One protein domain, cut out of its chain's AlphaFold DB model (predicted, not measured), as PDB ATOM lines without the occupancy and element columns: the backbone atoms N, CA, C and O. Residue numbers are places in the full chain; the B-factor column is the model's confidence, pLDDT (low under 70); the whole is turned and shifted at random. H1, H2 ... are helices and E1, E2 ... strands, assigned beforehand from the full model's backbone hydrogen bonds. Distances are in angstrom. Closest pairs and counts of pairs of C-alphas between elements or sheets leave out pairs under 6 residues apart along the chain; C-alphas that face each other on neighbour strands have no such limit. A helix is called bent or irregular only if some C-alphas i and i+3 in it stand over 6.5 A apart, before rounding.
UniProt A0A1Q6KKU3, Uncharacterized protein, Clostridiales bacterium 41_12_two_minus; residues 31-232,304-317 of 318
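Overview. This is residues 31 to 232 and 304 to 317 of the 318 residues of an uncharacterized protein of Clostridiales bacterium 41_12_two_minus (UniProt A0A1Q6KKU3). A small three-stranded sheet has helix H2 over one face, and beyond H2 a cluster of crossed helices gathers round the long helix H8. H5 packs on both H2 and H8, while H1 lies far out at one end of the longest axis. The printed part has 216 residues, with eleven named helices and three named strands in the order H1 E1 E2 E3, then H2 to H11; the sheet, E2 E1 E3, is antiparallel and the class is mostly helix. The whole is compact, with a radius of gyration of the C-alphas of 17.3 A and spans of 51 by 42 by 29 A.

Along the chain. E1 is residues 49 to 53, 13.4 A long, from C-alpha 49 at (52.002, 19.179, -27.830); E2 is 66 to 69 and E3 79 to 82. H2 is 87 to 98, 16.2 A, and H8 is 191 to 208, 25.8 A, beginning at (35.105, 32.073, -40.228). H1 is 31 to 34, H3 100 to 109, H4 116 to 119, H5 130 to 140, 15.2 A, H6 144 to 153, H7 156 to 160, H9 213 to 223, 15.2 A, and H10 225 to 231. H11 is 304 to 315, 17.1 A, ending at (56.769, 37.074, -55.690). H6 is irregular: C-alphas 145 and 148 are 7.3 A apart.

Arrangement. E1 and E2, a hairpin, have N 51 and O 67 at 2.9 A; E1 and E3 have N 52 and O 80 at 3.0 A, both within hydrogen-bond range. H2 is on the sheet, over E2 and E1 at a height of 8.4 A, in two layers, a helix on one face of a sheet; H5 only grazes the sheet with residues 136 to 140. H2 touches H5 with residues 91 to 95 alone, about perpendicular at 74 degrees, closest C-alphas Gly 95 and Val 136, 5.8 A. With residues 87 to 88 alone it touches H6, C-alphas 88 and 153 closest at 6.8 A. The hub is H8, which touches H2, H3, H5, H9 and H11; its closest C-alphas to H5 are Leu 197 and Arg 135, 5.9 A, and to H11 Val 203 and Phe 310, 6.1 A. H7 touches H5, C-alphas 158 and 134 closest at 6.0 A. H10 is near H9; H1 and H4 touch no helix. Every O i to N i+4 pair is within hydrogen-bond range in H2, H3, H8, H9, H10 and H11, against 6 of 7 in H5, 4 of 6 in H6 and 0 of 1 in H7, where 2 of 2 O i to N i+3 pairs are; H1 and H4 are too short for such a pair.

Size, cuts and confidence. The C-alphas farthest apart, Met 33 and Lys 304, are 52.3 A apart. Residues 233 to 303 are not printed, and C-alphas 232 and 304 are 12.3 A apart across the cut. The links H1 to E1, E1 to E2 and H7 to H8 are long. Mean pLDDT of the printed part is 93.9, with residue 317 under 70.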
ATOM      1  N   TYR A  31      47.053   9.972 -10.805       91.94
ATOM      2  CA  TYR A  31      47.069  10.351 -12.216       91.94
ATOM      3  C   TYR A  31      48.296  11.197 -12.570       91.94
ATOM      4  O   TYR A  31      49.031  10.831 -13.482       91.94
ATOM      5  N   ALA A  32      48.564  12.276 -11.825       91.75
ATOM      6  CA  ALA A  32      49.708  13.155 -12.075       91.75
ATOM      7  C   ALA A  32      51.056  12.416 -11.969       91.75
ATOM      8  O   ALA A  32      51.953  12.638 -12.781       91.75
ATOM      9  N   MET A  33      51.190  11.491 -11.011       92.62
ATOM     10  CA  MET A  33      52.390  10.657 -10.874       92.62
ATOM     11  C   MET A  33      52.567   9.676 -12.043       92.62
ATOM     12  O   MET A  33      53.698   9.424 -12.460       92.62
ATOM     13  N   ALA A  34      51.462   9.140 -12.570       93.12
ATOM     14  CA  ALA A  34      51.452   8.155 -13.648       93.12
ATOM     15  C   ALA A  34      51.629   8.758 -15.052       93.12
ATOM     16  O   ALA A  34      51.760   8.004 -16.020       93.12
ATOM     17  N   VAL A  35      51.637  10.089 -15.190       93.50
ATOM     18  CA  VAL A  35      51.885  10.728 -16.487       93.50
ATOM     19  C   VAL A  35      53.270  10.313 -17.019       93.50
ATOM     20  O   VAL A  35      54.263  10.434 -16.286       93.50
ATOM     21  N   PRO A  36      53.361   9.855 -18.286       92.62
ATOM     22  CA  PRO A  36      54.628   9.491 -18.906       92.62
ATOM     23  C   PRO A  36      55.623  10.651 -18.973       92.62
ATOM     24  O   PRO A  36      55.247  11.809 -19.172       92.62
ATOM     25  N   GLU A  37      56.904  10.317 -18.869       95.25
ATOM     26  CA  GLU A  37      58.002  11.253 -19.101       95.25
ATOM     27  C   GLU A  37      58.469  11.192 -20.552       95.25
ATOM     28  O   GLU A  37      58.489  10.133 -21.186       95.25
ATOM     29  N   THR A  38      58.824  12.353 -21.088       94.81
ATOM     30  CA  THR A  38      59.478  12.493 -22.383       94.81
ATOM     31  C   THR A  38      60.924  12.011 -22.288       94.81
ATOM     32  O   THR A  38      61.493  11.870 -21.203       94.81
ATOM     33  N   SER A  39      61.573  11.802 -23.433       94.62
ATOM     34  CA  SER A  39      62.990  11.413 -23.463       94.62
ATOM     35  C   SER A  39      63.940  12.484 -22.910       94.62
ATOM     36  O   SER A  39      65.097  12.175 -22.636       94.62
ATOM     37  N   TRP A  40      63.468  13.724 -22.727       95.56
ATOM     38  CA  TRP A  40      64.209  14.831 -22.112       95.56
ATOM     39  C   TRP A  40      63.813  15.103 -20.650       95.56
ATOM     40  O   TRP A  40      64.261  16.094 -20.079       95.56
ATOM     41  N   GLY A  41      63.015  14.228 -20.027       94.31
ATOM     42  CA  GLY A  41      62.746  14.253 -18.583       94.31
ATOM     43  C   GLY A  41      61.622  15.190 -18.125       94.31
ATOM     44  O   GLY A  41      61.492  15.425 -16.927       94.31
ATOM     45  N   ALA A  42      60.805  15.720 -19.039       94.25
ATOM     46  CA  ALA A  42      59.588  16.461 -18.697       94.25
ATOM     47  C   ALA A  42      58.368  15.525 -18.687       94.25
ATOM     48  O   ALA A  42      58.337  14.539 -19.423       94.25
ATOM     49  N   LYS A  43      57.322  15.822 -17.904       94.56
ATOM     50  CA  LYS A  43      56.036  15.122 -18.070       94.56
ATOM     51  C   LYS A  43      55.415  15.528 -19.401       94.56
ATOM     52  O   LYS A  43      55.359  16.709 -19.731       94.56
ATOM     53  N   CYS A  44      54.881  14.566 -20.153       91.31
ATOM     54  CA  CYS A  44      54.349  14.830 -21.496       91.31
ATOM     55  C   CYS A  44      53.136  15.778 -21.518       91.31
ATOM     56  O   CYS A  44      52.739  16.254 -22.582       91.31
ATOM     57  N   ASN A  45      52.501  16.023 -20.369       93.88
ATOM     58  CA  ASN A  45      51.430  16.999 -20.226       93.88
ATOM     59  C   ASN A  45      51.857  18.299 -19.554       93.88
ATOM     60  O   ASN A  45      51.002  19.154 -19.432       93.88
ATOM     61  N   ASP A  46      53.112  18.497 -19.170       95.00
ATOM     62  CA  ASP A  46      53.571  19.791 -18.640       95.00
ATOM     63  C   ASP A  46      54.004  20.761 -19.753       95.00
ATOM     64  O   ASP A  46      54.292  21.932 -19.505       95.00
ATOM     65  N   GLU A  47      54.008  20.294 -21.000       95.38
ATOM     66  CA  GLU A  47      54.429  21.042 -22.180       95.38
ATOM     67  C   GLU A  47      53.299  21.127 -23.217       95.38
ATOM     68  O   GLU A  47      52.298  20.404 -23.149       95.38
ATOM     69  N   TYR A  48      53.459  22.042 -24.177       97.31
ATOM     70  CA  TYR A  48      52.624  22.041 -25.374       97.31
ATOM     71  C   TYR A  48      52.896  20.765 -26.181       97.31
ATOM     72  O   TYR A  48      53.940  20.122 -26.046       97.31
ATOM     73  N   ARG A  49      51.895  20.343 -26.950       96.50
ATOM     74  CA  ARG A  49      52.002  19.179 -27.830       96.50
ATOM     75  C   ARG A  49      50.954  19.241 -28.919       96.50
ATOM     76  O   ARG A  49      49.878  19.812 -28.731       96.50
ATOM     77  N   ILE A  50      51.212  18.557 -30.021       96.25
ATOM     78  CA  ILE A  50      50.233  18.393 -31.093       96.25
ATOM     79  C   ILE A  50      49.366  17.187 -30.757       96.25
ATOM     80  O   ILE A  50      49.894  16.098 -30.565       96.25
ATOM     81  N   LEU A  51      48.050  17.367 -30.692       95.00
ATOM     82  CA  LEU A  51      47.077  16.317 -30.398       95.00
ATOM     83  C   LEU A  51      46.147  16.106 -31.594       95.00
ATOM     84  O   LEU A  51      45.663  17.071 -32.181       95.00
ATOM     85  N   PHE A  52      45.859  14.852 -31.931       93.00
ATOM     86  CA  PHE A  52      44.921  14.495 -32.993       93.00
ATOM     87  C   PHE A  52      44.267  13.138 -32.731       93.00
ATOM     88  O   PHE A  52      44.740  12.324 -31.932       93.00
ATOM     89  N   ARG A  53      43.124  12.906 -33.379       91.38
ATOM     90  CA  ARG A  53      42.387  11.642 -33.263       91.38
ATOM     91  C   ARG A  53      43.185  10.497 -33.875       91.38
ATOM     92  O   ARG A  53      43.752  10.633 -34.956       91.38
ATOM     93  N   ARG A  54      43.178   9.351 -33.198       93.12
ATOM     94  CA  ARG A  54      43.858   8.139 -33.655       93.12
ATOM     95  C   ARG A  54      43.151   7.516 -34.865       93.12
ATOM     96  O   ARG A  54      43.764   7.292 -35.899       93.12
ATOM     97  N   MET A  55      41.849   7.254 -34.750       92.62
ATOM     98  CA  MET A  55      41.062   6.697 -35.857       92.62
ATOM     99  C   MET A  55      40.807   7.781 -36.890       92.62
ATOM    100  O   MET A  55      40.226   8.798 -36.543       92.62
ATOM    101  N   LEU A  56      41.154   7.578 -38.150       92.25
ATOM    102  CA  LEU A  56      41.092   8.590 -39.200       92.25
ATOM    103  C   LEU A  56      39.901   8.357 -40.140       92.25
ATOM    104  O   LEU A  56      39.622   7.228 -40.540       92.25
ATOM    105  N   ASN A  57      39.184   9.426 -40.507       90.06
ATOM    106  CA  ASN A  57      38.064   9.336 -41.451       90.06
ATOM    107  C   ASN A  57      38.520   9.670 -42.878       90.06
ATOM    108  O   ASN A  57      38.432  10.816 -43.310       90.06
ATOM    109  N   LEU A  58      38.962   8.653 -43.620       91.19
ATOM    110  CA  LEU A  58      39.458   8.812 -44.994       91.19
ATOM    111  C   LEU A  58      38.391   9.349 -45.965       91.19
ATOM    112  O   LEU A  58      38.733  10.039 -46.926       91.19
ATOM    113  N   GLY A  59      37.109   9.070 -45.706       89.31
ATOM    114  CA  GLY A  59      35.978   9.555 -46.506       89.31
ATOM    115  C   GLY A  59      35.418  10.908 -46.055       89.31
ATOM    116  O   GLY A  59      34.454  11.389 -46.645       89.31
ATOM    117  N   GLY A  60      35.974  11.504 -44.998       90.12
ATOM    118  CA  GLY A  60      35.519  12.778 -44.451       90.12
ATOM    119  C   GLY A  60      36.000  13.995 -45.242       90.12
ATOM    120  O   GLY A  60      36.822  13.889 -46.158       90.12
ATOM    121  N   GLU A  61      35.502  15.166 -44.829       92.81
ATOM    122  CA  GLU A  61      35.978  16.478 -45.288       92.81
ATOM    123  C   GLU A  61      37.491  16.623 -45.087       92.81
ATOM    124  O   GLU A  61      38.213  17.015 -45.999       92.81
ATOM    125  N   ARG A  62      37.964  16.249 -43.897       92.81
ATOM    126  CA  ARG A  62      39.369  16.210 -43.496       92.81
ATOM    127  C   ARG A  62      39.651  14.895 -42.779       92.81
ATOM    128  O   ARG A  62      38.768  14.345 -42.117       92.81
ATOM    129  N   THR A  63      40.880  14.414 -42.904       92.75
ATOM    130  CA  THR A  63      41.342  13.174 -42.270       92.75
ATOM    131  C   THR A  63      42.232  13.482 -41.079       92.75
ATOM    132  O   THR A  63      42.008  12.965 -39.985       92.75
ATOM    133  N   LEU A  64      43.235  14.333 -41.297       91.31
ATOM    134  CA  LEU A  64      44.250  14.699 -40.322       91.31
ATOM    135  C   LEU A  64      43.837  16.025 -39.683       91.31
ATOM    136  O   LEU A  64      44.081  17.102 -40.224       91.31
ATOM    137  N   ILE A  65      43.145  15.916 -38.550       90.62
ATOM    138  CA  ILE A  65      42.637  17.052 -37.781       90.62
ATOM    139  C   ILE A  65      43.318  17.029 -36.419       90.62
ATOM    140  O   ILE A  65      43.145  16.078 -35.651       90.62
ATOM    141  N   GLY A  66      44.079  18.078 -36.135       92.75
ATOM    142  CA  GLY A  66      44.782  18.238 -34.876       92.75
ATOM    143  C   GLY A  66      44.849  19.689 -34.435       92.75
ATOM    144  O   GLY A  66      44.448  20.595 -35.162       92.75
ATOM    145  N   ALA A  67      45.358  19.881 -33.227       95.50
ATOM    146  CA  ALA A  67      45.622  21.186 -32.644       95.50
ATOM    147  C   ALA A  67      46.854  21.100 -31.741       95.50
ATOM    148  O   ALA A  67      47.149  20.037 -31.188       95.50
ATOM    149  N   ILE A  68      47.548  22.221 -31.554       97.69
ATOM    150  CA  ILE A  68      48.479  22.358 -30.434       97.69
ATOM    151  C   ILE A  68      47.629  22.544 -29.176       97.69
ATOM    152  O   ILE A  68      46.794  23.453 -29.115       97.69
ATOM    153  N   VAL A  69      47.814  21.688 -28.176       96.19
ATOM    154  CA  VAL A  69      47.084  21.747 -26.902       96.19
ATOM    155  C   VAL A  69      47.978  22.307 -25.795       96.19
ATOM    156  O   VAL A  69      49.186  22.063 -25.815       96.19
ATOM    157  N   PRO A  70      47.419  23.078 -24.844       95.56
ATOM    158  CA  PRO A  70      48.202  23.673 -23.773       95.56
ATOM    159  C   PRO A  70      48.651  22.630 -22.737       95.56
ATOM    160  O   PRO A  70      48.031  21.558 -22.632       95.56
ATOM    161  N   PRO A  71      49.673  22.966 -21.926       95.31
ATOM    162  CA  PRO A  71      50.033  22.212 -20.736       95.31
ATOM    163  C   PRO A  71      48.831  21.885 -19.845       95.31
ATOM    164  O   PRO A  71      47.800  22.555 -19.848       95.31
ATOM    165  N   HIS A  72      49.001  20.831 -19.066       92.50
ATOM    166  CA  HIS A  72      48.067  20.213 -18.133       92.50
ATOM    167  C   HIS A  72      46.793  19.645 -18.770       92.50
ATOM    168  O   HIS A  72      45.877  19.216 -18.073       92.50
ATOM    169  N   SER A  73      46.760  19.542 -20.100       92.06
ATOM    170  CA  SER A  73      45.726  18.790 -20.807       92.06
ATOM    171  C   SER A  73      45.972  17.284 -20.651       92.06
ATOM    172  O   SER A  73      47.106  16.818 -20.749       92.06
ATOM    173  N   GLY A  74      44.924  16.485 -20.457       91.31
ATOM    174  CA  GLY A  74      44.961  15.018 -20.554       91.31
ATOM    175  C   GLY A  74      44.273  14.538 -21.835       91.31
ATOM    176  O   GLY A  74      43.515  15.287 -22.444       91.31
ATOM    177  N   HIS A  75      44.518  13.301 -22.270       91.62
ATOM    178  CA  HIS A  75      43.713  12.678 -23.325       91.62
ATOM    179  C   HIS A  75      43.605  11.165 -23.129       91.62
ATOM    180  O   HIS A  75      44.467  10.537 -22.517       91.62
ATOM    181  N   ILE A  76      42.533  10.579 -23.661       90.38
ATOM    182  CA  ILE A  76      42.311   9.128 -23.671       90.38
ATOM    183  C   ILE A  76      43.065   8.462 -24.837       90.38
ATOM    184  O   ILE A  76      43.570   9.135 -25.737       90.38
ATOM    185  N   SER A  77      43.127   7.128 -24.842       88.06
ATOM    186  CA  SER A  77      43.906   6.323 -25.804       88.06
ATOM    187  C   SER A  77      43.409   6.370 -27.259       88.06
ATOM    188  O   SER A  77      44.084   5.873 -28.165       88.06
ATOM    189  N   THR A  78      42.229   6.947 -27.503       90.38
ATOM    190  CA  THR A  78      41.683   7.204 -28.848       90.38
ATOM    191  C   THR A  78      42.225   8.495 -29.472       90.38
ATOM    192  O   THR A  78      41.919   8.799 -30.627       90.38
ATOM    193  N   MET A  79      43.058   9.229 -28.734       92.19
ATOM    194  CA  MET A  79      43.814  10.387 -29.191       92.19
ATOM    195  C   MET A  79      45.308  10.080 -29.114       92.19
ATOM    196  O   MET A  79      45.749   9.315 -28.256       92.19
ATOM    197  N   ILE A  80      46.090  10.700 -29.994       92.56
ATOM    198  CA  ILE A  80      47.548  10.594 -30.006       92.56
ATOM    199  C   ILE A  80      48.143  11.988 -29.953       92.56
ATOM    200  O   ILE A  80      47.649  12.906 -30.610       92.56
ATOM    201  N   SER A  81      49.192  12.126 -29.147       93.50
ATOM    202  CA  SER A  81      49.967  13.349 -29.035       93.50
ATOM    203  C   SER A  81      51.414  13.157 -29.475       93.50
ATOM    204  O   SER A  81      51.987  12.077 -29.335       93.50
ATOM    205  N   ILE A  82      51.990  14.226 -30.022       93.25
ATOM    206  CA  ILE A  82      53.408  14.343 -30.354       93.25
ATOM    207  C   ILE A  82      53.956  15.550 -29.594       93.25
ATOM    208  O   ILE A  82      53.434  16.655 -29.743       93.25
ATOM    209  N   SER A  83      54.999  15.325 -28.799       93.88
ATOM    210  CA  SER A  83      55.711  16.363 -28.048       93.88
ATOM    211  C   SER A  83      57.082  16.612 -28.667       93.88
ATOM    212  O   SER A  83      57.691  15.690 -29.218       93.88
ATOM    213  N   PHE A  84      57.588  17.833 -28.523       93.94
ATOM    214  CA  PHE A  84      58.894  18.239 -29.032       93.94
ATOM    215  C   PHE A  84      59.697  18.928 -27.934       93.94
ATOM    216  O   PHE A  84      59.153  19.703 -27.155       93.94
ATOM    217  N   GLN A  85      61.005  18.674 -27.905       94.69
ATOM    218  CA  GLN A  85      61.911  19.399 -27.015       94.69
ATOM    219  C   GLN A  85      62.096  20.857 -27.468       94.69
ATOM    220  O   GLN A  85      62.254  21.751 -26.638       94.69
ATOM    221  N   ASP A  86      62.074  21.097 -28.783       94.88
ATOM    222  CA  ASP A  86      62.137  22.429 -29.381       94.88
ATOM    223  C   ASP A  86      60.746  22.849 -29.880       94.88
ATOM    224  O   ASP A  86      60.164  22.212 -30.759       94.88
ATOM    225  N   LEU A  87      60.219  23.953 -29.343       95.69
ATOM    226  CA  LEU A  87      58.932  24.509 -29.775       95.69
ATOM    227  C   LEU A  87      58.963  24.960 -31.238       95.69
ATOM    228  O   LEU A  87      57.918  24.990 -31.888       95.69
ATOM    229  N   GLN A  88      60.139  25.306 -31.761       96.44
ATOM    230  CA  GLN A  88      60.309  25.646 -33.165       96.44
ATOM    231  C   GLN A  88      60.009  24.445 -34.074       96.44
ATOM    232  O   GLN A  88      59.368  24.605 -35.115       96.44
ATOM    233  N   ASP A  89      60.431  23.246 -33.669       95.81
ATOM    234  CA  ASP A  89      60.086  22.008 -34.364       95.81
ATOM    235  C   ASP A  89      58.575  21.741 -34.238       95.81
ATOM    236  O   ASP A  89      57.923  21.429 -35.234       95.81
ATOM    237  N   GLU A  90      57.992  21.950 -33.051       96.00
ATOM    238  CA  GLU A  90      56.555  21.761 -32.814       96.00
ATOM    239  C   GLU A  90      55.679  22.629 -33.724       96.00
ATOM    240  O   GLU A  90      54.772  22.115 -34.380       96.00
ATOM    241  N   ILE A  91      55.946  23.938 -33.807       97.25
ATOM    242  CA  ILE A  91      55.126  24.849 -34.618       97.25
ATOM    243  C   ILE A  91      55.250  24.548 -36.115       97.25
ATOM    244  O   ILE A  91      54.263  24.636 -36.851       97.25
ATOM    245  N   MET A  92      56.439  24.133 -36.564       96.62
ATOM    246  CA  MET A  92      56.655  23.713 -37.944       96.62
ATOM    247  C   MET A  92      55.888  22.429 -38.247       96.62
ATOM    248  O   MET A  92      55.148  22.387 -39.230       96.62
ATOM    249  N   VAL A  93      55.986  21.406 -37.390       95.81
ATOM    250  CA  VAL A  93      55.213  20.167 -37.568       95.81
ATOM    251  C   VAL A  93      53.715  20.436 -37.526       95.81
ATOM    252  O   VAL A  93      52.987  19.872 -38.338       95.81
ATOM    253  N   ALA A  94      53.242  21.320 -36.649       96.62
ATOM    254  CA  ALA A  94      51.837  21.705 -36.614       96.62
ATOM    255  C   ALA A  94      51.385  22.288 -37.963       96.62
ATOM    256  O   ALA A  94      50.399  21.822 -38.529       96.62
ATOM    257  N   GLY A  95      52.149  23.223 -38.539       96.38
ATOM    258  CA  GLY A  95      51.859  23.775 -39.867       96.38
ATOM    259  C   GLY A  95      51.814  22.719 -40.969       96.38
ATOM    260  O   GLY A  95      50.893  22.721 -41.785       96.38
ATOM    261  N   LEU A  96      52.761  21.778 -40.957       95.88
ATOM    262  CA  LEU A  96      52.788  20.653 -41.889       95.88
ATOM    263  C   LEU A  96      51.531  19.783 -41.740       95.88
ATOM    264  O   LEU A  96      50.789  19.617 -42.707       95.88
ATOM    265  N   LEU A  97      51.245  19.287 -40.532       95.06
ATOM    266  CA  LEU A  97      50.126  18.377 -40.258       95.06
ATOM    267  C   LEU A  97      48.748  19.016 -40.487       95.06
ATOM    268  O   LEU A  97      47.800  18.307 -40.813       95.06
ATOM    269  N   PHE A  98      48.612  20.334 -40.331       95.19
ATOM    270  CA  PHE A  98      47.331  21.022 -40.533       95.19
ATOM    271  C   PHE A  98      47.004  21.261 -42.013       95.19
ATOM    272  O   PHE A  98      45.854  21.585 -42.334       95.19
ATOM    273  N   SER A  99      47.970  21.050 -42.907       96.88
ATOM    274  CA  SER A  99      47.842  21.314 -44.339       96.88
ATOM    275  C   SER A  99      47.202  20.165 -45.139       96.88
ATOM    276  O   SER A  99      47.332  18.983 -44.805       96.88
ATOM    277  N   LEU A 100      46.553  20.498 -46.256       96.69
ATOM    278  CA  LEU A 100      46.010  19.534 -47.213       96.69
ATOM    279  C   LEU A 100      47.072  18.617 -47.833       96.69
ATOM    280  O   LEU A 100      46.756  17.441 -47.994       96.69
ATOM    281  N   PRO A 101      48.304  19.057 -48.166       97.00
ATOM    282  CA  PRO A 101      49.345  18.134 -48.613       97.00
ATOM    283  C   PRO A 101      49.602  16.964 -47.648       97.00
ATOM    284  O   PRO A 101      49.712  15.823 -48.097       97.00
ATOM    285  N   TYR A 102      49.638  17.207 -46.332       95.56
ATOM    286  CA  TYR A 102      49.846  16.139 -45.340       95.56
ATOM    287  C   TYR A 102      48.583  15.308 -45.089       95.56
ATOM    288  O   TYR A 102      48.673  14.094 -44.910       95.56
ATOM    289  N   ASP A 103      47.398  15.920 -45.131       95.88
ATOM    290  CA  ASP A 103      46.136  15.173 -45.072       95.88
ATOM    291  C   ASP A 103      45.989  14.244 -46.297       95.88
ATOM    292  O   ASP A 103      45.671  13.060 -46.169       95.88
ATOM    293  N   ALA A 104      46.343  14.738 -47.486       95.62
ATOM    294  CA  ALA A 104      46.352  13.966 -48.722       95.62
ATOM    295  C   ALA A 104      47.348  12.808 -48.659       95.62
ATOM    296  O   ALA A 104      47.028  11.711 -49.109       95.62
ATOM    297  N   PHE A 105      48.526  13.020 -48.065       94.25
ATOM    298  CA  PHE A 105      49.501  11.955 -47.841       94.25
ATOM    299  C   PHE A 105      48.890  10.796 -47.040       94.25
ATOM    300  O   PHE A 105      49.010   9.639 -47.440       94.25
ATOM    301  N   ILE A 106      48.149  11.090 -45.966       93.44
ATOM    302  CA  ILE A 106      47.415  10.071 -45.206       93.44
ATOM    303  C   ILE A 106      46.335   9.383 -46.049       93.44
ATOM    304  O   ILE A 106      46.238   8.153 -46.017       93.44
ATOM    305  N   LYS A 107      45.535  10.149 -46.806       93.94
ATOM    306  CA  LYS A 107      44.488   9.592 -47.680       93.94
ATOM    307  C   LYS A 107      45.073   8.631 -48.717       93.94
ATOM    308  O   LYS A 107      44.551   7.533 -48.886       93.94
ATOM    309  N   ILE A 108      46.194   9.002 -49.335       92.88
ATOM    310  CA  ILE A 108      46.916   8.185 -50.321       92.88
ATOM    311  C   ILE A 108      47.479   6.911 -49.681       92.88
ATOM    312  O   ILE A 108      47.410   5.843 -50.284       92.88
ATOM    313  N   LEU A 109      47.993   6.993 -48.448       91.75
ATOM    314  CA  LEU A 109      48.436   5.813 -47.702       91.75
ATOM    315  C   LEU A 109      47.282   4.884 -47.284       91.75
ATOM    316  O   LEU A 109      47.544   3.752 -46.876       91.75
ATOM    317  N   GLY A 110      46.028   5.345 -47.337       91.25
ATOM    318  CA  GLY A 110      44.856   4.563 -46.932       91.25
ATOM    319  C   GLY A 110      44.839   4.218 -45.439       91.25
ATOM    320  O   GLY A 110      44.243   3.218 -45.035       91.25
ATOM    321  N   LYS A 111      45.518   5.009 -44.600       87.50
ATOM    322  CA  LYS A 111      45.659   4.737 -43.163       87.50
ATOM    323  C   LYS A 111      44.426   5.223 -42.403       87.50
ATOM    324  O   LYS A 111      44.292   6.405 -42.113       87.50
ATOM    325  N   GLY A 112      43.526   4.298 -42.072       89.12
ATOM    326  CA  GLY A 112      42.335   4.569 -41.252       89.12
ATOM    327  C   GLY A 112      42.601   4.615 -39.743       89.12
ATOM    328  O   GLY A 112      41.721   4.990 -38.974       89.12
ATOM    329  N   ASP A 113      43.800   4.240 -39.304       90.19
ATOM    330  CA  ASP A 113      44.221   4.301 -37.907       90.19
ATOM    331  C   ASP A 113      45.673   4.789 -37.852       90.19
ATOM    332  O   ASP A 113      46.528   4.345 -38.627       90.19
ATOM    333  N   MET A 114      45.918   5.766 -36.991       89.12
ATOM    334  CA  MET A 114      47.156   6.513 -36.921       89.12
ATOM    335  C   MET A 114      48.023   5.945 -35.799       89.12
ATOM    336  O   MET A 114      47.659   6.014 -34.634       89.12
ATOM    337  N   TYR A 115      49.187   5.397 -36.138       87.12
ATOM    338  CA  TYR A 115      50.163   4.899 -35.166       87.12
ATOM    339  C   TYR A 115      51.555   5.442 -35.474       87.12
ATOM    340  O   TYR A 115      51.793   6.057 -36.517       87.12
ATOM    341  N   TYR A 116      52.491   5.175 -34.563       88.31
ATOM    342  CA  TYR A 116      53.892   5.571 -34.681       88.31
ATOM    343  C   TYR A 116      54.492   5.254 -36.062       88.31
ATOM    344  O   TYR A 116      55.138   6.120 -36.643       88.31
ATOM    345  N   ASP A 117      54.210   4.074 -36.633       89.56
ATOM    346  CA  ASP A 117      54.708   3.645 -37.954       89.56
ATOM    347  C   ASP A 117      54.293   4.572 -39.106       89.56
ATOM    348  O   ASP A 117      54.953   4.593 -40.145       89.56
ATOM    349  N   THR A 118      53.186   5.294 -38.938       89.75
ATOM    350  CA  THR A 118      52.660   6.257 -39.904       89.75
ATOM    351  C   THR A 118      53.235   7.644 -39.635       89.75
ATOM    352  O   THR A 118      53.677   8.299 -40.576       89.75
ATOM    353  N   ILE A 119      53.327   8.056 -38.362       88.62
ATOM    354  CA  ILE A 119      53.913   9.351 -37.965       88.62
ATOM    355  C   ILE A 119      55.351   9.470 -38.466       88.62
ATOM    356  O   ILE A 119      55.708  10.476 -39.071       88.62
ATOM    357  N   VAL A 120      56.171   8.432 -38.273       89.19
ATOM    358  CA  VAL A 120      57.593   8.471 -38.661       89.19
ATOM    359  C   VAL A 120      57.828   8.517 -40.172       89.19
ATOM    360  O   VAL A 120      58.961   8.699 -40.606       89.19
ATOM    361  N   ARG A 121      56.782   8.334 -40.989       89.31
ATOM    362  CA  ARG A 121      56.862   8.439 -42.455       89.31
ATOM    363  C   ARG A 121      56.603   9.850 -42.957       89.31
ATOM    364  O   ARG A 121      56.859  10.112 -44.131       89.31
ATOM    365  N   PHE A 122      56.077  10.734 -42.114       88.81
ATOM    366  CA  PHE A 122      55.870  12.115 -42.504       88.81
ATOM    367  C   PHE A 122      57.216  12.780 -42.797       88.81
ATOM    368  O   PHE A 122      58.122  12.711 -41.962       88.81
ATOM    369  N   PRO A 123      57.368  13.448 -43.956       89.19
ATOM    370  CA  PRO A 123      58.524  14.295 -44.184       89.19
ATOM    371  C   PRO A 123      58.598  15.325 -43.061       89.19
ATOM    372  O   PRO A 123      57.601  15.983 -42.760       89.19
ATOM    373  N   PHE A 124      59.757  15.461 -42.427       87.44
ATOM    374  CA  PHE A 124      59.958  16.479 -41.407       87.44
ATOM    375  C   PHE A 124      60.892  17.562 -41.931       87.44
ATOM    376  O   PHE A 124      62.041  17.291 -42.281       87.44
ATOM    377  N   LEU A 125      60.379  18.790 -41.996       86.69
ATOM    378  CA  LEU A 125      61.093  19.954 -42.501       86.69
ATOM    379  C   LEU A 125      61.301  20.930 -41.346       86.69
ATOM    380  O   LEU A 125      60.347  21.506 -40.834       86.69
ATOM    381  N   ARG A 126      62.563  21.090 -40.940       80.50
ATOM    382  CA  ARG A 126      62.973  21.903 -39.781       80.50
ATOM    383  C   ARG A 126      63.185  23.382 -40.099       80.50
ATOM    384  O   ARG A 126      63.452  24.175 -39.203       80.50
ATOM    385  N   ASN A 127      63.126  23.756 -41.375       84.12
ATOM    386  CA  ASN A 127      63.422  25.119 -41.792       84.12
ATOM    387  C   ASN A 127      62.355  26.054 -41.236       84.12
ATOM    388  O   ASN A 127      61.197  25.963 -41.637       84.12
ATOM    389  N   SER A 128      62.761  26.951 -40.337       90.44
ATOM    390  CA  SER A 128      61.882  28.013 -39.862       90.44
ATOM    391  C   SER A 128      61.309  28.782 -41.048       90.44
ATOM    392  O   SER A 128      62.036  29.186 -41.958       90.44
ATOM    393  N   LEU A 129      59.998  28.983 -41.011       95.75
ATOM    394  CA  LEU A 129      59.251  29.678 -42.042       95.75
ATOM    395  C   LEU A 129      58.265  30.629 -41.351       95.75
ATOM    396  O   LEU A 129      57.124  30.239 -41.098       95.75
ATOM    397  N   PRO A 130      58.686  31.865 -41.006       96.75
ATOM    398  CA  PRO A 130      57.891  32.768 -40.170       96.75
ATOM    399  C   PRO A 130      56.473  33.030 -40.693       96.75
ATOM    400  O   PRO A 130      55.526  33.124 -39.917       96.75
ATOM    401  N   GLU A 131      56.318  33.089 -42.016       96.81
ATOM    402  CA  GLU A 131      55.031  33.185 -42.707       96.81
ATOM    403  C   GLU A 131      54.087  32.006 -42.417       96.81
ATOM    404  O   GLU A 131      52.890  32.231 -42.251       96.81
ATOM    405  N   LEU A 132      54.589  30.773 -42.310       97.88
ATOM    406  CA  LEU A 132      53.791  29.602 -41.937       97.88
ATOM    407  C   LEU A 132      53.486  29.612 -40.436       97.88
ATOM    408  O   LEU A 132      52.333  29.477 -40.030       97.88
ATOM    409  N   GLU A 133      54.514  29.821 -39.618       98.12
ATOM    410  CA  GLU A 133      54.435  29.755 -38.156       98.12
ATOM    411  C   GLU A 133      53.397  30.726 -37.586       98.12
ATOM    412  O   GLU A 133      52.539  30.323 -36.799       98.12
ATOM    413  N   VAL A 134      53.422  31.994 -38.021       98.56
ATOM    414  CA  VAL A 134      52.474  32.996 -37.514       98.56
ATOM    415  C   VAL A 134      51.035  32.628 -37.869       98.56
ATOM    416  O   VAL A 134      50.133  32.843 -37.070       98.56
ATOM    417  N   ARG A 135      50.795  32.020 -39.038       98.56
ATOM    418  CA  ARG A 135      49.447  31.617 -39.470       98.56
ATOM    419  C   ARG A 135      48.919  30.458 -38.633       98.56
ATOM    420  O   ARG A 135      47.741  30.451 -38.283       98.56
ATOM    421  N   VAL A 136      49.795  29.527 -38.254       98.31
ATOM    422  CA  VAL A 136      49.466  28.451 -37.308       98.31
ATOM    423  C   VAL A 136      49.151  29.029 -35.928       98.31
ATOM    424  O   VAL A 136      48.123  28.681 -35.347       98.31
ATOM    425  N   LEU A 137      49.972  29.958 -35.424       98.38
ATOM    426  CA  LEU A 137      49.721  30.634 -34.148       98.38
ATOM    427  C   LEU A 137      48.383  31.381 -34.151       98.38
ATOM    428  O   LEU A 137      47.591  31.208 -33.230       98.38
ATOM    429  N   LEU A 138      48.089  32.151 -35.199       98.25
ATOM    430  CA  LEU A 138      46.839  32.903 -35.334       98.25
ATOM    431  C   LEU A 138      45.590  32.005 -35.399       98.25
ATOM    432  O   LEU A 138      44.517  32.426 -34.963       98.25
ATOM    433  N   LEU A 139      45.715  30.780 -35.924       97.50
ATOM    434  CA  LEU A 139      44.629  29.794 -35.949       97.50
ATOM    435  C   LEU A 139      44.434  29.066 -34.617       97.50
ATOM    436  O   LEU A 139      43.291  28.729 -34.290       97.50
ATOM    437  N   ASN A 140      45.528  28.787 -33.898       97.06
ATOM    438  CA  ASN A 140      45.549  27.862 -32.767       97.06
ATOM    439  C   ASN A 140      45.562  28.560 -31.397       97.06
ATOM    440  O   ASN A 140      44.951  28.067 -30.453       97.06
ATOM    441  N   ALA A 141      46.254  29.693 -31.260       96.69
ATOM    442  CA  ALA A 141      46.455  30.392 -29.990       96.69
ATOM    443  C   ALA A 141      45.246  31.260 -29.604       96.69
ATOM    444  O   ALA A 141      45.370  32.471 -29.447       96.69
ATOM    445  N   LEU A 142      44.065  30.649 -29.483       95.25
ATOM    446  CA  LEU A 142      42.776  31.348 -29.401       95.25
ATOM    447  C   LEU A 142      42.512  32.076 -28.079       95.25
ATOM    448  O   LEU A 142      41.611  32.912 -28.026       95.25
ATOM    449  N   ASN A 143      43.256  31.755 -27.021       94.62
ATOM    450  CA  ASN A 143      43.037  32.295 -25.684       94.62
ATOM    451  C   ASN A 143      44.334  32.333 -24.849       94.62
ATOM    452  O   ASN A 143      45.399  31.889 -25.293       94.62
ATOM    453  N   GLY A 144      44.243  32.844 -23.621       95.44
ATOM    454  CA  GLY A 144      45.379  33.139 -22.749       95.44
ATOM    455  C   GLY A 144      46.223  31.926 -22.357       95.44
ATOM    456  O   GLY A 144      47.402  32.087 -22.035       95.44
ATOM    457  N   ASN A 145      45.689  30.705 -22.477       95.38
ATOM    458  CA  ASN A 145      46.445  29.469 -22.238       95.38
ATOM    459  C   ASN A 145      47.598  29.280 -23.245       95.38
ATOM    460  O   ASN A 145      48.527  28.504 -23.008       95.38
ATOM    461  N   TYR A 146      47.581  30.019 -24.357       97.19
ATOM    462  CA  TYR A 146      48.623  30.007 -25.382       97.19
ATOM    463  C   TYR A 146      49.606  31.180 -25.288       97.19
ATOM    464  O   TYR A 146      50.547  31.248 -26.078       97.19
ATOM    465  N   ALA A 147      49.458  32.079 -24.308       97.25
ATOM    466  CA  ALA A 147      50.324  33.252 -24.183       97.25
ATOM    467  C   ALA A 147      51.811  32.883 -24.003       97.25
ATOM    468  O   ALA A 147      52.694  33.577 -24.509       97.25
ATOM    469  N   ASN A 148      52.104  31.770 -23.317       97.56
ATOM    470  CA  ASN A 148      53.476  31.292 -23.138       97.56
ATOM    471  C   ASN A 148      54.060  30.725 -24.444       97.56
ATOM    472  O   ASN A 148      55.184  31.081 -24.793       97.56
ATOM    473  N   LEU A 149      53.292  29.909 -25.180       98.00
ATOM    474  CA  LEU A 149      53.674  29.416 -26.510       98.00
ATOM    475  C   LEU A 149      53.999  30.580 -27.451       98.00
ATOM    476  O   LEU A 149      55.085  30.625 -28.020       98.00
ATOM    477  N   TRP A 150      53.085  31.550 -27.539       98.38
ATOM    478  CA  TRP A 150      53.236  32.745 -28.367       98.38
ATOM    479  C   TRP A 150      54.530  33.498 -28.059       98.38
ATOM    480  O   TRP A 150      55.337  33.746 -28.950       98.38
ATOM    481  N   ARG A 151      54.760  33.823 -26.781       98.38
ATOM    482  CA  ARG A 151      55.956  34.552 -26.342       98.38
ATOM    483  C   ARG A 151      57.241  33.790 -26.663       98.38
ATOM    484  O   ARG A 151      58.212  34.407 -27.084       98.38
ATOM    485  N   LYS A 152      57.266  32.473 -26.431       97.94
ATOM    486  CA  LYS A 152      58.453  31.637 -26.675       97.94
ATOM    487  C   LYS A 152      58.781  31.502 -28.164       97.94
ATOM    488  O   LYS A 152      59.952  31.395 -28.500       97.94
ATOM    489  N   LEU A 153      57.767  31.522 -29.030       97.88
ATOM    490  CA  LEU A 153      57.922  31.427 -30.484       97.88
ATOM    491  C   LEU A 153      58.059  32.781 -31.184       97.88
ATOM    492  O   LEU A 153      58.220  32.818 -32.399       97.88
ATOM    493  N   TRP A 154      57.975  33.891 -30.449       98.00
ATOM    494  CA  TRP A 154      57.915  35.220 -31.042       98.00
ATOM    495  C   TRP A 154      59.090  35.523 -31.979       98.00
ATOM    496  O   TRP A 154      60.258  35.334 -31.631       98.00
ATOM    497  N   LYS A 155      58.761  36.092 -33.143       97.88
ATOM    498  CA  LYS A 155      59.709  36.599 -34.136       97.88
ATOM    499  C   LYS A 155      59.233  37.939 -34.674       97.88
ATOM    500  O   LYS A 155      58.069  38.083 -35.034       97.88
ATOM    501  N   ASN A 156      60.143  38.902 -34.806       97.81
ATOM    502  CA  ASN A 156      59.798  40.226 -35.339       97.81
ATOM    503  C   ASN A 156      59.291  40.154 -36.791       97.81
ATOM    504  O   ASN A 156      58.425  40.936 -37.174       97.81
ATOM    505  N   GLN A 157      59.736  39.153 -37.562       97.75
ATOM    506  CA  GLN A 157      59.269  38.890 -38.928       97.75
ATOM    507  C   GLN A 157      57.763  38.595 -39.012       97.75
ATOM    508  O   GLN A 157      57.190  38.654 -40.100       97.75
ATOM    509  N   TYR A 158      57.099  38.267 -37.897       98.12
ATOM    510  CA  TYR A 158      55.647  38.083 -37.855       98.12
ATOM    511  C   TYR A 158      54.900  39.382 -38.176       98.12
ATOM    512  O   TYR A 158      53.862  39.334 -38.833       98.12
ATOM    513  N   CYS A 159      55.456  40.535 -37.795       97.75
ATOM    514  CA  CYS A 159      54.875  41.850 -38.069       97.75
ATOM    515  C   CYS A 159      55.009  42.282 -39.537       97.75
ATOM    516  O   CYS A 159      54.291  43.168 -39.986       97.75
ATOM    517  N   GLU A 160      55.920  41.653 -40.280       96.44
ATOM    518  CA  GLU A 160      56.200  41.922 -41.698       96.44
ATOM    519  C   GLU A 160      55.329  41.063 -42.632       96.44
ATOM    520  O   GLU A 160      55.427  41.133 -43.863       96.44
ATOM    521  N   GLN A 161      54.502  40.190 -42.056       97.00
ATOM    522  CA  GLN A 161      53.581  39.357 -42.809       97.00
ATOM    523  C   GLN A 161      52.370  40.164 -43.262       97.00
ATOM    524  O   GLN A 161      52.012  41.182 -42.684       97.00
ATOM    525  N   GLU A 162      51.728  39.695 -44.323       96.88
ATOM    526  CA  GLU A 162      50.518  40.305 -44.862       96.88
ATOM    527  C   GLU A 162      49.592  39.201 -45.352       96.88
ATOM    528  O   GLU A 162      50.040  38.087 -45.661       96.88
ATOM    529  N   TRP A 163      48.303  39.519 -45.448       97.25
ATOM    530  CA  TRP A 163      47.351  38.684 -46.160       97.25
ATOM    531  C   TRP A 163      47.726  38.626 -47.634       97.25
ATOM    532  O   TRP A 163      47.988  39.643 -48.273       97.25
ATOM    533  N   SER A 164      47.680  37.429 -48.202       94.69
ATOM    534  CA  SER A 164      47.933  37.253 -49.635       94.69
ATOM    535  C   SER A 164      46.802  37.802 -50.518       94.69
ATOM    536  O   SER A 164      46.989  38.040 -51.713       94.69
ATOM    537  N   LYS A 165      45.618  38.014 -49.927       92.00
ATOM    538  CA  LYS A 165      44.425  38.566 -50.566       92.00
ATOM    539  C   LYS A 165      44.048  39.898 -49.918       92.00
ATOM    540  O   LYS A 165      43.999  40.008 -48.698       92.00
ATOM    541  N   LYS A 166      43.689  40.883 -50.747       92.56
ATOM    542  CA  LYS A 166      43.027  42.116 -50.298       92.56
ATOM    543  C   LYS A 166      41.521  41.876 -50.223       92.56
ATOM    544  O   LYS A 166      40.890  41.627 -51.251       92.56
ATOM    545  N   ASP A 167      40.962  41.925 -49.023       95.00
ATOM    546  CA  ASP A 167      39.534  41.751 -48.757       95.00
ATOM    547  C   ASP A 167      39.177  42.557 -47.501       95.00
ATOM    548  O   ASP A 167      39.963  42.591 -46.558       95.00
ATOM    549  N   VAL A 168      38.016  43.213 -47.473       94.56
ATOM    550  CA  VAL A 168      37.591  44.041 -46.324       94.56
ATOM    551  C   VAL A 168      37.448  43.222 -45.036       94.56
ATOM    552  O   VAL A 168      37.647  43.744 -43.945       94.56
ATOM    553  N   ARG A 169      37.175  41.920 -45.167       96.00
ATOM    554  CA  ARG A 169      37.075  40.965 -44.053       96.00
ATOM    555  C   ARG A 169      38.432  40.547 -43.486       96.00
ATOM    556  O   ARG A 169      38.481  39.813 -42.504       96.00
ATOM    557  N   LEU A 170      39.526  40.967 -44.121       97.12
ATOM    558  CA  LEU A 170      40.904  40.663 -43.741       97.12
ATOM    559  C   LEU A 170      41.635  41.983 -43.461       97.12
ATOM    560  O   LEU A 170      42.224  42.562 -44.380       97.12
ATOM    561  N   PRO A 171      41.589  42.492 -42.216       96.00
ATOM    562  CA  PRO A 171      42.218  43.761 -41.869       96.00
ATOM    563  C   PRO A 171      43.698  43.787 -42.265       96.00
ATOM    564  O   PRO A 171      44.455  42.858 -41.981       96.00
ATOM    565  N   SER A 172      44.128  44.851 -42.942       94.50
ATOM    566  CA  SER A 172      45.506  44.958 -43.439       94.50
ATOM    567  C   SER A 172      46.535  45.069 -42.315       94.50
ATOM    568  O   SER A 172      47.698  44.735 -42.508       94.50
ATOM    569  N   ASP A 173      46.113  45.528 -41.140       95.88
ATOM    570  CA  ASP A 173      46.953  45.707 -39.964       95.88
ATOM    571  C   ASP A 173      47.084  44.438 -39.101       95.88
ATOM    572  O   ASP A 173      47.871  44.454 -38.152       95.88
ATOM    573  N   THR A 174      46.378  43.340 -39.440       97.19
ATOM    574  CA  THR A 174      46.333  42.074 -38.677       97.19
ATOM    575  C   THR A 174      47.701  41.633 -38.165       97.19
ATOM    576  O   THR A 174      47.821  41.261 -37.001       97.19
ATOM    577  N   PHE A 175      48.713  41.661 -39.030       98.00
ATOM    578  CA  PHE A 175      50.066  41.209 -38.711       98.00
ATOM    579  C   PHE A 175      50.914  42.332 -38.104       98.00
ATOM    580  O   PHE A 175      51.598  42.121 -37.106       98.00
ATOM    581  N   SER A 176      50.822  43.551 -38.641       97.75
ATOM    582  CA  SER A 176      51.621  44.698 -38.179       97.75
ATOM    583  C   SER A 176      51.370  45.088 -36.716       97.75
ATOM    584  O   SER A 176      52.264  45.619 -36.064       97.75
ATOM    585  N   LYS A 177      50.175  44.795 -36.180       97.12
ATOM    586  CA  LYS A 177      49.808  45.068 -34.781       97.12
ATOM    587  C   LYS A 177      50.302  44.011 -33.786       97.12
ATOM    588  O   LYS A 177      50.127  44.190 -32.582       97.12
ATOM    589  N   LEU A 178      50.829  42.882 -34.267       98.38
ATOM    590  CA  LEU A 178      51.268  41.789 -33.406       98.38
ATOM    591  C   LEU A 178      52.451  42.230 -32.541       98.38
ATOM    592  O   LEU A 178      53.303  43.003 -32.972       98.38
ATOM    593  N   THR A 179      52.522  41.699 -31.321       98.00
ATOM    594  CA  THR A 179      53.641  41.942 -30.402       98.00
ATOM    595  C   THR A 179      54.046  40.656 -29.685       98.00
ATOM    596  O   THR A 179      53.308  39.668 -29.696       98.00
ATOM    597  N   VAL A 180      55.195  40.678 -29.004       98.19
ATOM    598  CA  VAL A 180      55.703  39.554 -28.193       98.19
ATOM    599  C   VAL A 180      54.734  39.098 -27.095       98.19
ATOM    600  O   VAL A 180      54.730  37.928 -26.713       98.19
ATOM    601  N   SER A 181      53.902  40.005 -26.588       97.81
ATOM    602  CA  SER A 181      52.898  39.708 -25.571       97.81
ATOM    603  C   SER A 181      51.571  39.399 -26.248       97.81
ATOM    604  O   SER A 181      50.972  40.278 -26.860       97.81
ATOM    605  N   TRP A 182      51.112  38.151 -26.126       97.44
ATOM    606  CA  TRP A 182      49.821  37.726 -26.667       97.44
ATOM    607  C   TRP A 182      48.679  38.630 -26.175       97.44
ATOM    608  O   TRP A 182      48.653  39.039 -25.012       97.44
ATOM    609  N   ASN A 183      47.730  38.912 -27.066       95.25
ATOM    610  CA  ASN A 183      46.543  39.713 -26.802       95.25
ATOM    611  C   ASN A 183      45.323  39.046 -27.453       95.25
ATOM    612  O   ASN A 183      45.435  38.501 -28.549       95.25
ATOM    613  N   GLU A 184      44.157  39.151 -26.815       94.44
ATOM    614  CA  GLU A 184      42.888  38.580 -27.294       94.44
ATOM    615  C   GLU A 184      42.445  39.097 -28.673       94.44
ATOM    616  O   GLU A 184      41.688  38.434 -29.363       94.44
ATOM    617  N   ASN A 185      42.967  40.235 -29.135       94.06
ATOM    618  CA  ASN A 185      42.658  40.786 -30.458       94.06
ATOM    619  C   ASN A 185      43.574  40.271 -31.582       94.06
ATOM    620  O   ASN A 185      43.472  40.741 -32.724       94.06
ATOM    621  N   PHE A 186      44.527  39.388 -31.271       95.81
ATOM    622  CA  PHE A 186      45.458  38.825 -32.251       95.81
ATOM    623  C   PHE A 186      44.909  37.597 -32.979       95.81
ATOM    624  O   PHE A 186      45.029  37.576 -34.205       95.81
ATOM    625  N   PRO A 187      44.322  36.586 -32.306       95.88
ATOM    626  CA  PRO A 187      43.844  35.389 -32.987       95.88
ATOM    627  C   PRO A 187      42.756  35.707 -34.009       95.88
ATOM    628  O   PRO A 187      42.010  36.679 -33.885       95.88
ATOM    629  N   ILE A 188      42.645  34.858 -35.028       97.06
ATOM    630  CA  ILE A 188      41.623  35.033 -36.058       97.06
ATOM    631  C   ILE A 188      40.392  34.204 -35.703       97.06
ATOM    632  O   ILE A 188      40.400  32.970 -35.782       97.06
ATOM    633  N   TYR A 189      39.327  34.913 -35.323       95.25
ATOM    634  CA  TYR A 189      38.047  34.331 -34.916       95.25
ATOM    635  C   TYR A 189      37.032  34.215 -36.056       95.25
ATOM    636  O   TYR A 189      36.271  33.256 -36.078       95.25
ATOM    637  N   SER A 190      37.026  35.151 -37.014       95.81
ATOM    638  CA  SER A 190      36.071  35.148 -38.134       95.81
ATOM    639  C   SER A 190      36.214  33.890 -38.992       95.81
ATOM    640  O   SER A 190      37.339  33.545 -39.371       95.81
ATOM    641  N   ASP A 191      35.100  33.280 -39.393       97.31
ATOM    642  CA  ASP A 191      35.105  32.073 -40.228       97.31
ATOM    643  C   ASP A 191      35.879  32.282 -41.539       97.31
ATOM    644  O   ASP A 191      36.709  31.456 -41.926       97.31
ATOM    645  N   TYR A 192      35.675  33.431 -42.191       97.25
ATOM    646  CA  TYR A 192      36.358  33.798 -43.428       97.25
ATOM    647  C   TYR A 192      37.873  33.939 -43.241       97.25
ATOM    648  O   TYR A 192      38.650  33.366 -44.006       97.25
ATOM    649  N   GLY A 193      38.309  34.663 -42.207       97.69
ATOM    650  CA  GLY A 193      39.731  34.824 -41.898       97.69
ATOM    651  C   GLY A 193      40.412  33.496 -41.570       97.69
ATOM    652  O   GLY A 193      41.513  33.229 -42.049       97.69
ATOM    653  N   ARG A 194      39.737  32.614 -40.824       97.44
ATOM    654  CA  ARG A 194      40.248  31.269 -40.517       97.44
ATOM    655  C   ARG A 194      40.365  30.419 -41.773       97.44
ATOM    656  O   ARG A 194      41.399  29.786 -41.983       97.44
ATOM    657  N   ARG A 195      39.351  30.455 -42.645       96.75
ATOM    658  CA  ARG A 195      39.413  29.829 -43.969       96.75
ATOM    659  C   ARG A 195      40.612  30.338 -44.763       96.75
ATOM    660  O   ARG A 195      41.341  29.529 -45.329       96.75
ATOM    661  N   GLN A 196      40.829  31.651 -44.800       97.62
ATOM    662  CA  GLN A 196      41.957  32.232 -45.524       97.62
ATOM    663  C   GLN A 196      43.301  31.747 -44.962       97.62
ATOM    664  O   GLN A 196      44.153  31.334 -45.744       97.62
ATOM    665  N   LEU A 197      43.484  31.722 -43.637       98.06
ATOM    666  CA  LEU A 197      44.709  31.193 -43.021       98.06
ATOM    667  C   LEU A 197      44.960  29.730 -43.388       98.06
ATOM    668  O   LEU A 197      46.092  29.387 -43.716       98.06
ATOM    669  N   MET A 198      43.928  28.881 -43.372       97.25
ATOM    670  CA  MET A 198      44.071  27.471 -43.751       97.25
ATOM    671  C   MET A 198      44.547  27.320 -45.203       97.25
ATOM    672  O   MET A 198      45.493  26.584 -45.457       97.25
ATOM    673  N   ILE A 199      43.966  28.074 -46.142       97.31
ATOM    674  CA  ILE A 199      44.382  28.020 -47.552       97.31
ATOM    675  C   ILE A 199      45.811  28.557 -47.732       97.31
ATOM    676  O   ILE A 199      46.599  28.002 -48.498       97.31
ATOM    677  N   GLU A 200      46.177  29.623 -47.016       98.31
ATOM    678  CA  GLU A 200      47.546  30.147 -47.048       98.31
ATOM    679  C   GLU A 200      48.558  29.134 -46.495       98.31
ATOM    680  O   GLU A 200      49.620  28.965 -47.094       98.31
ATOM    681  N   ILE A 201      48.218  28.402 -45.428       98.12
ATOM    682  CA  ILE A 201      49.025  27.282 -44.914       98.12
ATOM    683  C   ILE A 201      49.190  26.199 -45.984       98.12
ATOM    684  O   ILE A 201      50.310  25.751 -46.225       98.12
ATOM    685  N   ASP A 202      48.113  25.816 -46.671       98.00
ATOM    686  CA  ASP A 202      48.155  24.782 -47.711       98.00
ATOM    687  C   ASP A 202      49.111  25.150 -48.850       98.00
ATOM    688  O   ASP A 202      49.915  24.324 -49.288       98.00
ATOM    689  N   VAL A 203      49.075  26.409 -49.294       97.75
ATOM    690  CA  VAL A 203      49.981  26.923 -50.328       97.75
ATOM    691  C   VAL A 203      51.425  26.998 -49.830       97.75
ATOM    692  O   VAL A 203      52.337  26.607 -50.561       97.75
ATOM    693  N   LEU A 204      51.657  27.478 -48.607       97.12
ATOM    694  CA  LEU A 204      53.001  27.566 -48.031       97.12
ATOM    695  C   LEU A 204      53.641  26.183 -47.885       97.12
ATOM    696  O   LEU A 204      54.786  25.995 -48.296       97.12
ATOM    697  N   VAL A 205      52.894  25.198 -47.381       96.81
ATOM    698  CA  VAL A 205      53.385  23.821 -47.247       96.81
ATOM    699  C   VAL A 205      53.580  23.163 -48.611       96.81
ATOM    700  O   VAL A 205      54.594  22.502 -48.822       96.81
ATOM    701  N   ALA A 206      52.681  23.385 -49.575       96.25
ATOM    702  CA  ALA A 206      52.873  22.895 -50.938       96.25
ATOM    703  C   ALA A 206      54.184  23.418 -51.544       96.25
ATOM    704  O   ALA A 206      54.981  22.635 -52.057       96.25
ATOM    705  N   ARG A 207      54.457  24.722 -51.411       94.31
ATOM    706  CA  ARG A 207      55.719  25.327 -51.869       94.31
ATOM    707  C   ARG A 207      56.927  24.729 -51.160       94.31
ATOM    708  O   ARG A 207      57.912  24.409 -51.819       94.31
ATOM    709  N   LEU A 208      56.838  24.549 -49.845       93.81
ATOM    710  CA  LEU A 208      57.907  23.969 -49.035       93.81
ATOM    711  C   LEU A 208      58.237  22.522 -49.457       93.81
ATOM    712  O   LEU A 208      59.397  22.124 -49.427       93.81
ATOM    713  N   LEU A 209      57.235  21.762 -49.910       94.06
ATOM    714  CA  LEU A 209      57.382  20.400 -50.438       94.06
ATOM    715  C   LEU A 209      57.763  20.342 -51.932       94.06
ATOM    716  O   LEU A 209      57.902  19.249 -52.477       94.06
ATOM    717  N   GLY A 210      57.891  21.482 -52.619       93.94
ATOM    718  CA  GLY A 210      58.123  21.518 -54.067       93.94
ATOM    719  C   GLY A 210      56.906  21.103 -54.908       93.94
ATOM    720  O   GLY A 210      57.054  20.751 -56.078       93.94
ATOM    721  N   ILE A 211      55.702  21.144 -54.334       95.56
ATOM    722  CA  ILE A 211      54.438  20.868 -55.019       95.56
ATOM    723  C   ILE A 211      54.024  22.112 -55.812       95.56
ATOM    724  O   ILE A 211      53.903  23.219 -55.279       95.56
ATOM    725  N   THR A 212      53.781  21.931 -57.108       96.31
ATOM    726  CA  THR A 212      53.307  23.009 -57.986       96.31
ATOM    727  C   THR A 212      51.847  23.363 -57.698       96.31
ATOM    728  O   THR A 212      51.074  22.534 -57.220       96.31
ATOM    729  N   LEU A 213      51.418  24.572 -58.075       95.25
ATOM    730  CA  LEU A 213      50.009  24.976 -57.978       95.25
ATOM    731  C   LEU A 213      49.060  23.985 -58.676       95.25
ATOM    732  O   LEU A 213      47.993  23.687 -58.150       95.25
ATOM    733  N   ALA A 214      49.444  23.471 -59.850       96.31
ATOM    734  CA  ALA A 214      48.636  22.501 -60.584       96.31
ATOM    735  C   ALA A 214      48.464  21.200 -59.786       96.31
ATOM    736  O   ALA A 214      47.349  20.707 -59.654       96.31
ATOM    737  N   GLN A 215      49.543  20.697 -59.182       97.38
ATOM    738  CA  GLN A 215      49.492  19.507 -58.332       97.38
ATOM    739  C   GLN A 215      48.687  19.744 -57.051       97.38
ATOM    740  O   GLN A 215      47.913  18.872 -56.670       97.38
ATOM    741  N   LEU A 216      48.818  20.910 -56.404       97.75
ATOM    742  CA  LEU A 216      48.016  21.250 -55.224       97.75
ATOM    743  C   LEU A 216      46.516  21.263 -55.552       97.75
ATOM    744  O   LEU A 216      45.723  20.683 -54.811       97.75
ATOM    745  N   LYS A 217      46.133  21.852 -56.692       95.94
ATOM    746  CA  LYS A 217      44.747  21.816 -57.178       95.94
ATOM    747  C   LYS A 217      44.277  20.391 -57.443       95.94
ATOM    748  O   LYS A 217      43.217  20.017 -56.957       95.94
ATOM    749  N   SER A 218      45.085  19.569 -58.115       97.00
ATOM    750  CA  SER A 218      44.749  18.159 -58.341       97.00
ATOM    751  C   SER A 218      44.599  17.374 -57.036       97.00
ATOM    752  O   SER A 218      43.695  16.553 -56.921       97.00
ATOM    753  N   ILE A 219      45.441  17.635 -56.028       97.06
ATOM    754  CA  ILE A 219      45.298  17.043 -54.692       97.06
ATOM    755  C   ILE A 219      43.932  17.407 -54.103       97.06
ATOM    756  O   ILE A 219      43.202  16.515 -53.678       97.06
ATOM    757  N   TYR A 220      43.573  18.692 -54.111       96.75
ATOM    758  CA  TYR A 220      42.289  19.171 -53.606       96.75
ATOM    759  C   TYR A 220      41.096  18.539 -54.347       96.75
ATOM    760  O   TYR A 220      40.207  17.962 -53.716       96.75
ATOM    761  N   GLU A 221      41.122  18.578 -55.680       95.75
ATOM    762  CA  GLU A 221      40.061  18.084 -56.565       95.75
ATOM    763  C   GLU A 221      39.832  16.571 -56.428       95.75
ATOM    764  O   GLU A 221      38.688  16.116 -56.408       95.75
ATOM    765  N   ILE A 222      40.904  15.787 -56.285       95.38
ATOM    766  CA  ILE A 222      40.825  14.321 -56.247       95.38
ATOM    767  C   ILE A 222      40.571  13.805 -54.825       95.38
ATOM    768  O   ILE A 222      39.737  12.923 -54.630       95.38
ATOM    769  N   GLN A 223      41.294  14.318 -53.824       96.12
ATOM    770  CA  GLN A 223      41.324  13.720 -52.481       96.12
ATOM    771  C   GLN A 223      40.263  14.293 -51.528       96.12
ATOM    772  O   GLN A 223      39.938  13.660 -50.516       96.12
ATOM    773  N   PHE A 224      39.694  15.465 -51.837       96.44
ATOM    774  CA  PHE A 224      38.786  16.186 -50.936       96.44
ATOM    775  C   PHE A 224      37.420  16.541 -51.565       96.44
ATOM    776  O   PHE A 224      36.981  17.689 -51.464       96.44
ATOM    777  N   PRO A 225      36.689  15.586 -52.178       95.75
ATOM    778  CA  PRO A 225      35.398  15.867 -52.823       95.75
ATOM    779  C   PRO A 225      34.318  16.358 -51.845       95.75
ATOM    780  O   PRO A 225      33.476  17.177 -52.210       95.75
ATOM    781  N   ILE A 226      34.347  15.900 -50.588       95.69
ATOM    782  CA  ILE A 226      33.410  16.359 -49.550       95.69
ATOM    783  C   ILE A 226      33.693  17.810 -49.154       95.69
ATOM    784  O   ILE A 226      32.767  18.613 -49.080       95.69
ATOM    785  N   MET A 227      34.968  18.169 -48.976       95.50
ATOM    786  CA  MET A 227      35.364  19.555 -48.713       95.50
ATOM    787  C   MET A 227      34.962  20.478 -49.862       95.50
ATOM    788  O   MET A 227      34.424  21.549 -49.611       95.50
ATOM    789  N   GLN A 228      35.141  20.043 -51.112       94.94
ATOM    790  CA  GLN A 228      34.684  20.793 -52.284       94.94
ATOM    791  C   GLN A 228      33.181  21.060 -52.248       94.94
ATOM    792  O   GLN A 228      32.758  22.198 -52.444       94.94
ATOM    793  N   GLN A 229      32.369  20.036 -51.969       94.94
ATOM    794  CA  GLN A 229      30.921  20.211 -51.844       94.94
ATOM    795  C   GLN A 229      30.553  21.203 -50.739       94.94
ATOM    796  O   GLN A 229      29.627  21.993 -50.928       94.94
ATOM    797  N   TYR A 230      31.258  21.162 -49.607       95.56
ATOM    798  CA  TYR A 230      30.997  22.054 -48.482       95.56
ATOM    799  C   TYR A 230      31.414  23.496 -48.761       95.56
ATOM    800  O   TYR A 230      30.632  24.430 -48.576       95.56
ATOM    801  N   GLU A 231      32.622  23.703 -49.272       94.88
ATOM    802  CA  GLU A 231      33.115  25.037 -49.601       94.88
ATOM    803  C   GLU A 231      32.308  25.693 -50.735       94.88
ATOM    804  O   GLU A 231      32.076  26.901 -50.690       94.88
ATOM    805  N   ALA A 232      31.828  24.916 -51.718       94.25
ATOM    806  CA  ALA A 232      31.072  25.429 -52.866       94.25
ATOM    807  C   ALA A 232      29.698  26.029 -52.510       94.25
ATOM    808  O   ALA A 232      29.131  26.786 -53.310       94.25
ATOM    809  N   LYS A 304      40.496  29.569 -57.448       79.69
ATOM    810  CA  LYS A 304      40.931  30.956 -57.700       79.69
ATOM    811  C   LYS A 304      41.796  31.510 -56.570       79.69
ATOM    812  O   LYS A 304      42.809  32.152 -56.859       79.69
ATOM    813  N   ASN A 305      41.426  31.251 -55.315       82.88
ATOM    814  CA  ASN A 305      42.209  31.690 -54.159       82.88
ATOM    815  C   ASN A 305      43.609  31.071 -54.188       82.88
ATOM    816  O   ASN A 305      44.576  31.823 -54.180       82.88
ATOM    817  N   ASP A 306      43.730  29.748 -54.343       79.31
ATOM    818  CA  ASP A 306      45.020  29.045 -54.405       79.31
ATOM    819  C   ASP A 306      45.959  29.692 -55.431       79.31
ATOM    820  O   ASP A 306      47.131  29.922 -55.152       79.31
ATOM    821  N   GLY A 307      45.437  30.059 -56.609       77.19
ATOM    822  CA  GLY A 307      46.222  30.728 -57.647       77.19
ATOM    823  C   GLY A 307      46.727  32.114 -57.245       77.19
ATOM    824  O   GLY A 307      47.903  32.416 -57.451       77.19
ATOM    825  N   CYS A 308      45.867  32.944 -56.647       84.62
ATOM    826  CA  CYS A 308      46.248  34.276 -56.170       84.62
ATOM    827  C   CYS A 308      47.296  34.187 -55.053       84.62
ATOM    828  O   CYS A 308      48.309  34.884 -55.092       84.62
ATOM    829  N   ILE A 309      47.072  33.279 -54.102       88.50
ATOM    830  CA  ILE A 309      47.924  33.052 -52.935       88.50
ATOM    831  C   ILE A 309      49.296  32.518 -53.370       88.50
ATOM    832  O   ILE A 309      50.332  33.029 -52.946       88.50
ATOM    833  N   PHE A 310      49.325  31.536 -54.274       91.44
ATOM    834  CA  PHE A 310      50.574  30.985 -54.802       91.44
ATOM    835  C   PHE A 310      51.382  32.059 -55.538       91.44
ATOM    836  O   PHE A 310      52.581  32.192 -55.302       91.44
ATOM    837  N   CYS A 311      50.732  32.887 -56.366       86.94
ATOM    838  CA  CYS A 311      51.393  34.014 -57.031       86.94
ATOM    839  C   CYS A 311      51.958  35.034 -56.033       86.94
ATOM    840  O   CYS A 311      53.061  35.538 -56.244       86.94
ATOM    841  N   PHE A 312      51.224  35.334 -54.959       90.88
ATOM    842  CA  PHE A 312      51.662  36.259 -53.917       90.88
ATOM    843  C   PHE A 312      52.959  35.781 -53.255       90.88
ATOM    844  O   PHE A 312      53.953  36.505 -53.241       90.88
ATOM    845  N   PHE A 313      52.990  34.535 -52.782       89.56
ATOM    846  CA  PHE A 313      54.158  34.017 -52.075       89.56
ATOM    847  C   PHE A 313      55.350  33.711 -52.989       89.56
ATOM    848  O   PHE A 313      56.493  33.810 -52.549       89.56
ATOM    849  N   VAL A 314      55.127  33.394 -54.271       82.56
ATOM    850  CA  VAL A 314      56.220  33.277 -55.255       82.56
ATOM    851  C   VAL A 314      56.929  34.618 -55.465       82.56
ATOM    852  O   VAL A 314      58.150  34.640 -55.586       82.56
ATOM    853  N   ARG A 315      56.194  35.736 -55.470       79.81
ATOM    854  CA  ARG A 315      56.769  37.074 -55.690       79.81
ATOM    855  C   ARG A 315      57.607  37.598 -54.523       79.81
ATOM    856  O   ARG A 315      58.457  38.438 -54.766       79.81
ATOM    857  N   ARG A 316      57.398  37.121 -53.289       72.75
ATOM    858  CA  ARG A 316      58.172  37.559 -52.103       72.75
ATOM    859  C   ARG A 316      59.552  36.902 -51.964       72.75
ATOM    860  O   ARG A 316      60.296  37.278 -51.071       72.75
ATOM    861  N   VAL A 317      59.884  35.916 -52.801       57.59
ATOM    862  CA  VAL A 317      61.171  35.187 -52.746       57.59
ATOM    863  C   VAL A 317      62.246  35.815 -53.656       57.59
ATOM    864  O   VAL A 317      63.355  35.295 -53.732       57.59
TER     865      VAL A 317